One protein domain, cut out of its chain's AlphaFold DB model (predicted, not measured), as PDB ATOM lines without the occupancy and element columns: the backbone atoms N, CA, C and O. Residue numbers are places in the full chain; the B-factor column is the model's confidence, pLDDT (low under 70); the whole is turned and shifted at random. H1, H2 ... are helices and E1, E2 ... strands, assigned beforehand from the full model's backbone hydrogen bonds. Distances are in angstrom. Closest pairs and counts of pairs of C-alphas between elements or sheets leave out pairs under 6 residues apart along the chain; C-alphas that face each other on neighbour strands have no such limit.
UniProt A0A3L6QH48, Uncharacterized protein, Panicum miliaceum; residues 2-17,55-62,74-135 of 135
ATOM      1  N   GLU A   2     229.334 218.913 341.319       86.25
ATOM      2  CA  GLU A   2     229.076 217.638 340.652       86.25
ATOM      3  C   GLU A   2     228.739 217.933 339.189       86.25
ATOM      4  O   GLU A   2     228.005 218.880 338.900       86.25
ATOM      5  N   TRP A   3     229.332 217.178 338.269       86.50
ATOM      6  CA  TRP A   3     229.031 217.304 336.848       86.50
ATOM      7  C   TRP A   3     227.734 216.560 336.544       86.50
ATOM      8  O   TRP A   3     227.617 215.377 336.852       86.50
ATOM      9  N   VAL A   4     226.777 217.243 335.914       83.75
ATOM     10  CA  VAL A   4     225.501 216.655 335.487       83.75
ATOM     11  C   VAL A   4     225.403 216.738 333.969       83.75
ATOM     12  O   VAL A   4     225.595 217.807 333.385       83.75
ATOM     13  N   LEU A   5     225.095 215.610 333.329       81.88
ATOM     14  CA  LEU A   5     224.835 215.554 331.894       81.88
ATOM     15  C   LEU A   5     223.507 216.258 331.594       81.88
ATOM     16  O   LEU A   5     222.451 215.783 332.003       81.88
ATOM     17  N   LYS A   6     223.563 217.386 330.882       76.12
ATOM     18  CA  LYS A   6     222.359 218.124 330.471       76.12
ATOM     19  C   LYS A   6     221.792 217.681 329.127       76.12
ATOM     20  O   LYS A   6     220.589 217.770 328.930       76.12
ATOM     21  N   SER A   7     222.639 217.235 328.203       71.75
ATOM     22  CA  SER A   7     222.210 216.862 326.857       71.75
ATOM     23  C   SER A   7     223.129 215.791 326.274       71.75
ATOM     24  O   SER A   7     224.337 215.811 326.514       71.75
ATOM     25  N   ASN A   8     222.543 214.850 325.534       77.94
ATOM     26  CA  ASN A   8     223.238 213.836 324.746       77.94
ATOM     27  C   ASN A   8     222.679 213.899 323.322       77.94
ATOM     28  O   ASN A   8     221.489 213.664 323.120       77.94
ATOM     29  N   ILE A   9     223.524 214.275 322.365       73.44
ATOM     30  CA  ILE A   9     223.106 214.673 321.021       73.44
ATOM     31  C   ILE A   9     223.681 213.688 320.015       73.44
ATOM     32  O   ILE A   9     224.890 213.458 319.992       73.44
ATOM     33  N   ASN A  10     222.822 213.149 319.147       74.44
ATOM     34  CA  ASN A  10     223.271 212.361 318.005       74.44
ATOM     35  C   ASN A  10     223.579 213.283 316.809       74.44
ATOM     36  O   ASN A  10     222.676 213.748 316.109       74.44
ATOM     37  N   LEU A  11     224.872 213.524 316.576       73.44
ATOM     38  CA  LEU A  11     225.368 214.362 315.480       73.44
ATOM     39  C   LEU A  11     225.348 213.673 314.108       73.44
ATOM     40  O   LEU A  11     225.571 214.353 313.115       73.44
ATOM     41  N   GLN A  12     225.032 212.373 314.022       73.12
ATOM     42  CA  GLN A  12     224.911 211.673 312.733       73.12
ATOM     43  C   GLN A  12     223.860 212.324 311.832       73.12
ATOM     44  O   GLN A  12     224.055 212.432 310.630       73.12
ATOM     45  N   SER A  13     222.788 212.852 312.432       68.81
ATOM     46  CA  SER A  13     221.754 213.596 311.708       68.81
ATOM     47  C   SER A  13     222.320 214.771 310.897       68.81
ATOM     48  O   SER A  13     221.814 215.084 309.824       68.81
ATOM     49  N   LEU A  14     223.401 215.396 311.371       72.00
ATOM     50  CA  LEU A  14     224.017 216.555 310.733       72.00
ATOM     51  C   LEU A  14     224.796 216.200 309.454       72.00
ATOM     52  O   LEU A  14     225.038 217.075 308.624       72.00
ATOM     53  N   GLU A  15     225.176 214.931 309.287       69.50
ATOM     54  CA  GLU A  15     225.799 214.416 308.059       69.50
ATOM     55  C   GLU A  15     224.773 214.285 306.923       69.50
ATOM     56  O   GLU A  15     225.125 214.398 305.750       69.50
ATOM     57  N   ASP A  16     223.496 214.114 307.280       65.00
ATOM     58  CA  ASP A  16     222.373 213.915 306.362       65.00
ATOM     59  C   ASP A  16     221.668 215.218 305.967       65.00
ATOM     60  O   ASP A  16     220.623 215.178 305.311       65.00
ATOM     61  N   ILE A  17     222.207 216.383 306.348       65.56
ATOM     62  CA  ILE A  17     221.630 217.660 305.922       65.56
ATOM     63  C   ILE A  17     221.665 217.689 304.392       65.56
ATOM     64  O   ILE A  17     222.759 217.713 303.813       65.56
ATOM     65  N   ASP A  55     211.926 228.368 313.017       67.88
ATOM     66  CA  ASP A  55     211.800 227.956 311.608       67.88
ATOM     67  C   ASP A  55     212.798 226.858 311.174       67.88
ATOM     68  O   ASP A  55     212.964 226.568 309.987       67.88
ATOM     69  N   GLY A  56     213.491 226.227 312.125       66.62
ATOM     70  CA  GLY A  56     214.370 225.088 311.855       66.62
ATOM     71  C   GLY A  56     213.611 223.822 311.432       66.62
ATOM     72  O   GLY A  56     212.517 223.529 311.923       66.62
ATOM     73  N   ILE A  57     214.229 223.024 310.560       72.25
ATOM     74  CA  ILE A  57     213.737 221.696 310.179       72.25
ATOM     75  C   ILE A  57     214.166 220.663 311.221       72.25
ATOM     76  O   ILE A  57     215.290 220.693 311.710       72.25
ATOM     77  N   VAL A  58     213.293 219.724 311.575       72.06
ATOM     78  CA  VAL A  58     213.690 218.590 312.423       72.06
ATOM     79  C   VAL A  58     214.372 217.557 311.535       72.06
ATOM     80  O   VAL A  58     213.783 217.109 310.553       72.06
ATOM     81  N   LEU A  59     215.607 217.185 311.869       67.12
ATOM     82  CA  LEU A  59     216.293 216.098 311.178       67.12
ATOM     83  C   LEU A  59     215.765 214.760 311.701       67.12
ATOM     84  O   LEU A  59     215.780 214.501 312.905       67.12
ATOM     85  N   GLU A  60     215.279 213.915 310.797       59.78
ATOM     86  CA  GLU A  60     214.792 212.584 311.145       59.78
ATOM     87  C   GLU A  60     215.992 211.636 311.288       59.78
ATOM     88  O   GLU A  60     216.687 211.339 310.317       59.78
ATOM     89  N   ILE A  61     216.271 211.187 312.516       56.75
ATOM     90  CA  ILE A  61     217.356 210.238 312.785       56.75
ATOM     91  C   ILE A  61     216.949 208.893 312.186       56.75
ATOM     92  O   ILE A  61     216.032 208.238 312.680       56.75
ATOM     93  N   THR A  62     217.626 208.473 311.120       53.78
ATOM     94  CA  THR A  62     217.473 207.125 310.570       53.78
ATOM     95  C   THR A  62     218.690 206.292 310.972       53.78
ATOM     96  O   THR A  62     219.761 206.422 310.389       53.78
ATOM     97  N   TYR A  74     234.679 217.547 304.852       57.00
ATOM     98  CA  TYR A  74     234.903 218.393 306.010       57.00
ATOM     99  C   TYR A  74     233.961 217.872 307.098       57.00
ATOM    100  O   TYR A  74     232.740 217.941 306.943       57.00
ATOM    101  N   GLY A  75     234.531 217.233 308.122       70.25
ATOM    102  CA  GLY A  75     233.766 216.696 309.237       70.25
ATOM    103  C   GLY A  75     232.969 217.800 309.926       70.25
ATOM    104  O   GLY A  75     233.147 218.988 309.654       70.25
ATOM    105  N   ILE A  76     232.093 217.413 310.845       78.00
ATOM    106  CA  ILE A  76     231.321 218.375 311.629       78.00
ATOM    107  C   ILE A  76     232.282 219.155 312.532       78.00
ATOM    108  O   ILE A  76     232.894 218.587 313.439       78.00
ATOM    109  N   VAL A  77     232.411 220.461 312.300       82.06
ATOM    110  CA  VAL A  77     233.220 221.355 313.135       82.06
ATOM    111  C   VAL A  77     232.297 222.111 314.080       82.06
ATOM    112  O   VAL A  77     231.412 222.843 313.642       82.06
ATOM    113  N   PHE A  78     232.506 221.946 315.385       83.81
ATOM    114  CA  PHE A  78     231.814 222.733 316.400       83.81
ATOM    115  C   PHE A  78     232.359 224.161 316.418       83.81
ATOM    116  O   PHE A  78     233.558 224.364 316.600       83.81
ATOM    117  N   LEU A  79     231.472 225.137 316.241       82.19
ATOM    118  CA  LEU A  79     231.830 226.551 316.233       82.19
ATOM    119  C   LEU A  79     231.606 227.180 317.612       82.19
ATOM    120  O   LEU A  79     232.430 227.955 318.073       82.19
ATOM    121  N   GLY A  80     230.518 226.845 318.306       83.69
ATOM    122  CA  GLY A  80     230.229 227.437 319.613       83.69
ATOM    123  C   GLY A  80     228.766 227.331 320.016       83.69
ATOM    124  O   GLY A  80     227.962 226.703 319.328       83.69
ATOM    125  N   PHE A  81     228.419 227.967 321.133       84.56
ATOM    126  CA  PHE A  81     227.043 228.063 321.620       84.56
ATOM    127  C   PHE A  81     226.474 229.463 321.412       84.56
ATOM    128  O   PHE A  81     227.202 230.456 321.453       84.56
ATOM    129  N   HIS A  82     225.156 229.546 321.253       82.12
ATOM    130  CA  HIS A  82     224.454 230.815 321.344       82.12
ATOM    131  C   HIS A  82     224.524 231.346 322.792       82.12
ATOM    132  O   HIS A  82     224.245 230.593 323.726       82.12
ATOM    133  N   PRO A  83     224.845 232.634 323.014       75.56
ATOM    134  CA  PRO A  83     225.063 233.187 324.357       75.56
ATOM    135  C   PRO A  83     223.833 233.120 325.279       75.56
ATOM    136  O   PRO A  83     223.979 233.019 326.493       75.56
ATOM    137  N   TYR A  84     222.622 233.144 324.709       75.38
ATOM    138  CA  TYR A  84     221.363 233.237 325.471       75.38
ATOM    139  C   TYR A  84     220.363 232.097 325.233       75.38
ATOM    140  O   TYR A  84     219.291 232.095 325.829       75.38
ATOM    141  N   LYS A  85     220.653 231.161 324.323       80.50
ATOM    142  CA  LYS A  85     219.702 230.120 323.894       80.50
ATOM    143  C   LYS A  85     220.407 228.772 323.876       80.50
ATOM    144  O   LYS A  85     221.615 228.713 323.664       80.50
ATOM    145  N   GLU A  86     219.660 227.690 324.062       85.88
ATOM    146  CA  GLU A  86     220.192 226.321 324.034       85.88
ATOM    147  C   GLU A  86     220.401 225.854 322.589       85.88
ATOM    148  O   GLU A  86     219.686 224.998 322.066       85.88
ATOM    149  N   ILE A  87     221.375 226.481 321.929       85.75
ATOM    150  CA  ILE A  87     221.682 226.308 320.511       85.75
ATOM    151  C   ILE A  87     223.191 226.170 320.343       85.75
ATOM    152  O   ILE A  87     223.956 226.956 320.904       85.75
ATOM    153  N   ALA A  88     223.610 225.184 319.555       87.25
ATOM    154  CA  ALA A  88     224.988 225.008 319.111       87.25
ATOM    155  C   ALA A  88     225.120 225.345 317.623       87.25
ATOM    156  O   ALA A  88     224.204 225.107 316.839       87.25
ATOM    157  N   PHE A  89     226.272 225.879 317.237       86.19
ATOM    158  CA  PHE A  89     226.609 226.187 315.855       86.19
ATOM    159  C   PHE A  89     227.637 225.198 315.326       86.19
ATOM    160  O   PHE A  89     228.629 224.901 316.000       86.19
ATOM    161  N   PHE A  90     227.414 224.727 314.104       85.06
ATOM    162  CA  PHE A  90     228.275 223.759 313.441       85.06
ATOM    163  C   PHE A  90     228.573 224.185 312.011       85.06
ATOM    164  O   PHE A  90     227.699 224.689 311.307       85.06
ATOM    165  N   HIS A  91     229.799 223.935 311.572       81.62
ATOM    166  CA  HIS A  91     230.158 223.951 310.164       81.62
ATOM    167  C   HIS A  91     230.168 222.516 309.639       81.62
ATOM    168  O   HIS A  91     230.816 221.635 310.209       81.62
ATOM    169  N   VAL A  92     229.424 222.293 308.565       79.38
ATOM    170  CA  VAL A  92     229.264 221.013 307.876       79.38
ATOM    171  C   VAL A  92     229.602 221.170 306.400       79.38
ATOM    172  O   VAL A  92     229.801 222.282 305.912       79.38
ATOM    173  N   SER A  93     229.629 220.063 305.661       74.31
ATOM    174  CA  SER A  93     229.933 220.046 304.223       74.31
ATOM    175  C   SER A  93     229.079 221.016 303.393       74.31
ATOM    176  O   SER A  93     229.552 221.545 302.386       74.31
ATOM    177  N   SER A  94     227.836 221.271 303.809       71.62
ATOM    178  CA  SER A  94     226.893 222.142 303.108       71.62
ATOM    179  C   SER A  94     226.941 223.616 303.542       71.62
ATOM    180  O   SER A  94     226.432 224.462 302.806       71.62
ATOM    181  N   GLY A  95     227.581 223.956 304.667       78.25
ATOM    182  CA  GLY A  95     227.646 225.326 305.186       78.25
ATOM    183  C   GLY A  95     227.612 225.402 306.712       78.25
ATOM    184  O   GLY A  95     228.047 224.486 307.406       78.25
ATOM    185  N   VAL A  96     227.102 226.513 307.245       81.62
ATOM    186  CA  VAL A  96     226.915 226.706 308.688       81.62
ATOM    187  C   VAL A  96     225.461 226.493 309.068       81.62
ATOM    188  O   VAL A  96     224.547 227.012 308.418       81.62
ATOM    189  N   VAL A  97     225.262 225.757 310.154       83.12
ATOM    190  CA  VAL A  97     223.947 225.409 310.681       83.12
ATOM    191  C   VAL A  97     223.865 225.688 312.178       83.12
ATOM    192  O   VAL A  97     224.858 225.584 312.904       83.12
ATOM    193  N   SER A  98     222.672 226.049 312.642       86.19
ATOM    194  CA  SER A  98     222.333 226.066 314.062       86.19
ATOM    195  C   SER A  98     221.621 224.767 314.415       86.19
ATOM    196  O   SER A  98     220.897 224.204 313.596       86.19
ATOM    197  N   TYR A  99     221.850 224.280 315.628       86.06
ATOM    198  CA  TYR A  99     221.243 223.075 316.172       86.06
ATOM    199  C   TYR A  99     220.623 223.404 317.522       86.06
ATOM    200  O   TYR A  99     221.327 223.768 318.468       86.06
ATOM    201  N   HIS A 100     219.308 223.267 317.626       86.69
ATOM    202  CA  HIS A 100     218.577 223.524 318.855       86.69
ATOM    203  C   HIS A 100     218.624 222.290 319.766       86.69
ATOM    204  O   HIS A 100     218.018 221.261 319.469       86.69
ATOM    205  N   LEU A 101     219.301 222.399 320.912       84.81
ATOM    206  CA  LEU A 101     219.690 221.251 321.746       84.81
ATOM    207  C   LEU A 101     218.491 220.464 322.304       84.81
ATOM    208  O   LEU A 101     218.600 219.260 322.513       84.81
ATOM    209  N   ASN A 102     217.353 221.130 322.518       82.56
ATOM    210  CA  ASN A 102     216.139 220.493 323.049       82.56
ATOM    211  C   ASN A 102     215.217 219.875 321.999       82.56
ATOM    212  O   ASN A 102     214.472 218.952 322.309       82.56
ATOM    213  N   THR A 103     215.184 220.437 320.792       81.56
ATOM    214  CA  THR A 103     214.191 220.075 319.766       81.56
ATOM    215  C   THR A 103     214.816 219.318 318.606       81.56
ATOM    216  O   THR A 103     214.092 218.847 317.732       81.56
ATOM    217  N   SER A 104     216.149 219.232 318.573       79.88
ATOM    218  CA  SER A 104     216.927 218.700 317.454       79.88
ATOM    219  C   SER A 104     216.624 219.398 316.123       79.88
ATOM    220  O   SER A 104     216.912 218.859 315.054       79.88
ATOM    221  N   LYS A 105     216.024 220.596 316.176       82.69
ATOM    222  CA  LYS A 105     215.792 221.426 314.999       82.69
ATOM    223  C   LYS A 105     217.123 221.950 314.494       82.69
ATOM    224  O   LYS A 105     217.942 222.437 315.276       82.69
ATOM    225  N   VAL A 106     217.291 221.895 313.184       81.81
ATOM    226  CA  VAL A 106     218.445 222.411 312.473       81.81
ATOM    227  C   VAL A 106     218.007 223.493 311.512       81.81
ATOM    228  O   VAL A 106     217.041 223.332 310.768       81.81
ATOM    229  N   GLN A 107     218.721 224.608 311.524       82.62
ATOM    230  CA  GLN A 107     218.472 225.718 310.617       82.62
ATOM    231  C   GLN A 107     219.745 226.020 309.838       82.62
ATOM    232  O   GLN A 107     220.832 226.103 310.406       82.62
ATOM    233  N   GLU A 108     219.612 226.201 308.529       80.81
ATOM    234  CA  GLU A 108     220.694 226.724 307.701       80.81
ATOM    235  C   GLU A 108     220.903 228.211 307.990       80.81
ATOM    236  O   GLU A 108     219.970 229.012 307.866       80.81
ATOM    237  N   LEU A 109     222.144 228.586 308.300       79.00
ATOM    238  CA  LEU A 109     222.533 229.982 308.531       79.00
ATOM    239  C   LEU A 109     223.272 230.581 307.332       79.00
ATOM    240  O   LEU A 109     223.411 231.798 307.250       79.00
ATOM    241  N   GLY A 110     223.726 229.746 306.393       76.19
ATOM    242  CA  GLY A 110     224.409 230.164 305.172       76.19
ATOM    243  C   GLY A 110     225.778 229.516 305.034       76.19
ATOM    244  O   GLY A 110     225.978 228.354 305.382       76.19
ATOM    245  N   THR A 111     226.745 230.245 304.484       73.56
ATOM    246  CA  THR A 111     228.100 229.728 304.276       73.56
ATOM    247  C   THR A 111     229.153 230.702 304.716       73.56
ATOM    248  O   THR A 111     229.071 231.903 304.474       73.56
ATOM    249  N   LEU A 112     230.172 230.125 305.329       70.19
ATOM    250  CA  LEU A 112     231.270 230.838 305.921       70.19
ATOM    251  C   LEU A 112     232.523 230.471 305.130       70.19
ATOM    252  O   LEU A 112     233.028 229.355 305.230       70.19
ATOM    253  N   HIS A 113     232.976 231.391 304.279       63.91
ATOM    254  CA  HIS A 113     234.197 231.208 303.499       63.91
ATOM    255  C   HIS A 113     235.374 231.814 304.259       63.91
ATOM    256  O   HIS A 113     235.958 232.805 303.843       63.91
ATOM    257  N   VAL A 114     235.693 231.245 305.422       58.62
ATOM    258  CA  VAL A 114     236.807 231.734 306.239       58.62
ATOM    259  C   VAL A 114     237.897 230.679 306.278       58.62
ATOM    260  O   VAL A 114     237.673 229.526 306.646       58.62
ATOM    261  N   THR A 115     239.098 231.075 305.869       56.75
ATOM    262  CA  THR A 115     240.291 230.238 305.991       56.75
ATOM    263  C   THR A 115     240.717 230.175 307.464       56.75
ATOM    264  O   THR A 115     240.717 231.186 308.159       56.75
ATOM    265  N   GLY A 116     241.054 228.983 307.970       58.22
ATOM    266  CA  GLY A 116     241.510 228.813 309.359       58.22
ATOM    267  C   GLY A 116     240.400 228.772 310.419       58.22
ATOM    268  O   GLY A 116     240.606 229.259 311.529       58.22
ATOM    269  N   LEU A 117     239.245 228.172 310.100       60.22
ATOM    270  CA  LEU A 117     238.124 227.915 311.026       60.22
ATOM    271  C   LEU A 117     238.529 227.289 312.367       60.22
ATOM    272  O   LEU A 117     237.933 227.594 313.393       60.22
ATOM    273  N   GLU A 118     239.577 226.472 312.369       56.50
ATOM    274  CA  GLU A 118     240.179 225.878 313.570       56.50
ATOM    275  C   GLU A 118     240.654 226.897 314.623       56.50
ATOM    276  O   GLU A 118     240.817 226.538 315.786       56.50
ATOM    277  N   ASN A 119     240.843 228.163 314.236       56.31
ATOM    278  CA  ASN A 119     241.292 229.242 315.118       56.31
ATOM    279  C   ASN A 119     240.172 230.231 315.484       56.31
ATOM    280  O   ASN A 119     240.431 231.227 316.165       56.31
ATOM    281  N   LEU A 120     238.940 229.996 315.021       59.41
ATOM    282  CA  LEU A 120     237.806 230.886 315.245       59.41
ATOM    283  C   LEU A 120     236.951 230.373 316.396       59.41
ATOM    284  O   LEU A 120     236.288 229.346 316.303       59.41
ATOM    285  N   PHE A 121     236.925 231.152 317.471       56.72
ATOM    286  CA  PHE A 121     235.967 230.993 318.552       56.72
ATOM    287  C   PHE A 121     234.942 232.119 318.411       56.72
ATOM    288  O   PHE A 121     235.243 233.247 318.817       56.72
ATOM    289  N   PRO A 122     233.762 231.888 317.803       53.38
ATOM    290  CA  PRO A 122     232.664 232.835 317.891       53.38
ATOM    291  C   PRO A 122     232.319 233.018 319.374       53.38
ATOM    292  O   PRO A 122     231.678 232.180 319.997       53.38
ATOM    293  N   TYR A 123     232.794 234.142 319.909       53.88
ATOM    294  CA  TYR A 123     232.625 234.656 321.266       53.88
ATOM    295  C   TYR A 123     233.390 233.949 322.396       53.88
ATOM    296  O   TYR A 123     233.086 232.847 322.844       53.88
ATOM    297  N   THR A 124     234.322 234.694 322.993       47.16
ATOM    298  CA  THR A 124     234.769 234.477 324.371       47.16
ATOM    299  C   THR A 124     233.674 234.918 325.343       47.16
ATOM    300  O   THR A 124     233.314 236.093 325.388       47.16
ATOM    301  N   ALA A 125     233.187 233.999 326.179       47.81
ATOM    302  CA  ALA A 125     232.112 234.212 327.159       47.81
ATOM    303  C   ALA A 125     232.386 235.278 328.253       47.81
ATOM    304  O   ALA A 125     231.559 235.487 329.138       47.81
ATOM    305  N   CYS A 126     233.528 235.972 328.224       46.69
ATOM    306  CA  CYS A 126     233.932 236.935 329.250       46.69
ATOM    307  C   CYS A 126     233.164 238.271 329.235       46.69
ATOM    308  O   CYS A 126     233.354 239.057 330.156       46.69
ATOM    309  N   TRP A 127     232.273 238.511 328.266       47.72
ATOM    310  CA  TRP A 127     231.425 239.717 328.203       47.72
ATOM    311  C   TRP A 127     230.003 239.525 328.760       47.72
ATOM    312  O   TRP A 127     229.227 240.471 328.796       47.72
ATOM    313  N   MET A 128     229.645 238.323 329.224       54.09
ATOM    314  CA  MET A 128     228.284 238.035 329.702       54.09
ATOM    315  C   MET A 128     228.082 238.210 331.213       54.09
ATOM    316  O   MET A 128     226.961 238.050 331.688       54.09
ATOM    317  N   ARG A 129     229.130 238.521 331.992       46.66
ATOM    318  CA  ARG A 129     228.996 238.633 333.456       46.66
ATOM    319  C   ARG A 129     228.019 239.747 333.863       46.66
ATOM    320  O   ARG A 129     227.235 239.525 334.776       46.66
ATOM    321  N   ASP A 130     227.979 240.851 333.122       50.72
ATOM    322  CA  ASP A 130     227.192 242.034 333.501       50.72
ATOM    323  C   ASP A 130     225.731 241.998 333.003       50.72
ATOM    324  O   ASP A 130     224.942 242.881 333.329       50.72
ATOM    325  N   LEU A 131     225.335 240.981 332.224       52.50
ATOM    326  CA  LEU A 131     223.963 240.852 331.700       52.50
ATOM    327  C   LEU A 131     223.033 240.027 332.597       52.50
ATOM    328  O   LEU A 131     221.817 240.085 332.429       52.50
ATOM    329  N   PHE A 132     223.581 239.281 333.560       51.56
ATOM    330  CA  PHE A 132     222.809 238.394 334.437       51.56
ATOM    331  C   PHE A 132     222.661 238.908 335.879       51.56
ATOM    332  O   PHE A 132     222.079 238.206 336.701       51.56
ATOM    333  N   GLU A 133     223.144 240.112 336.209       47.22
ATOM    334  CA  GLU A 133     223.071 240.648 337.584       47.22
ATOM    335  C   GLU A 133     221.731 241.322 337.945       47.22
ATOM    336  O   GLU A 133     221.549 241.724 339.089       47.22
ATOM    337  N   ASN A 134     220.761 241.395 337.024       39.75
ATOM    338  CA  ASN A 134     219.456 242.032 337.268       39.75
ATOM    339  C   ASN A 134     218.264 241.071 337.132       39.75
ATOM    340  O   ASN A 134     217.361 241.316 336.331       39.75
ATOM    341  N   ASN A 135     218.241 239.998 337.926       38.97
ATOM    342  CA  ASN A 135     217.015 239.236 338.185       38.97
ATOM    343  C   ASN A 135     216.875 238.907 339.672       38.97
ATOM    344  O   ASN A 135     217.795 238.253 340.213       38.97
TER     345      ASN A 135
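What this domain is: This is residues 2 to 17, 55 to 62 and 74 to 135 of the 135 residues of an uncharacterized protein of Panicum miliaceum (UniProt A0A3L6QH48). Little regular structure: a small, strongly twisted antiparallel sheet in order E1 - E2 - E3 - E4, a meander with each strand beside the one before, has short helix H1 over one face, and residues 129 to 135 stick out. The printed part has 86 residues, 29 in named elements, H1 then E1 to E4, class mixed. It is only just loose, close to compact: radius of gyration of the C-alphas 14.5 A, spans 42 by 31 by 29 A.

Where its parts are: H1, residues 11 to 16, begins at C-alpha 11 (225.368, 214.362, 315.480). E1 is 77 to 81, 12.5 A; E2 87 to 92, 15.7 A; E3 95 to 100, 16.5 A; E4 105 to 110, 15.7 A, ending at C-alpha 110 (224.409, 230.164, 305.172).

How they stand to each other: Hairpins E1 and E2, E2 and E3, E3 and E4 stand at 161, 154 and 151 degrees; within hydrogen-bond range are N 79 and O 89, 2.9 A, N 90 and O 97, 3.0 A, and N 98 and O 107, 2.9 A. H1 is on the sheet, height 8.4 A, only just over E3 with 3 C-alphas; 0 of 2 O i to N i+4 pairs but 3 of 3 O i to N i+3 pairs are within range.

The domain as a whole: The printed part has two cuts: across the one, the C-alphas of residues 17 and 55 are 15.3 A apart, and across the other, the C-alphas of residues 62 and 74 are 21.3 A apart. Residues 113 to 135 are under pLDDT 70.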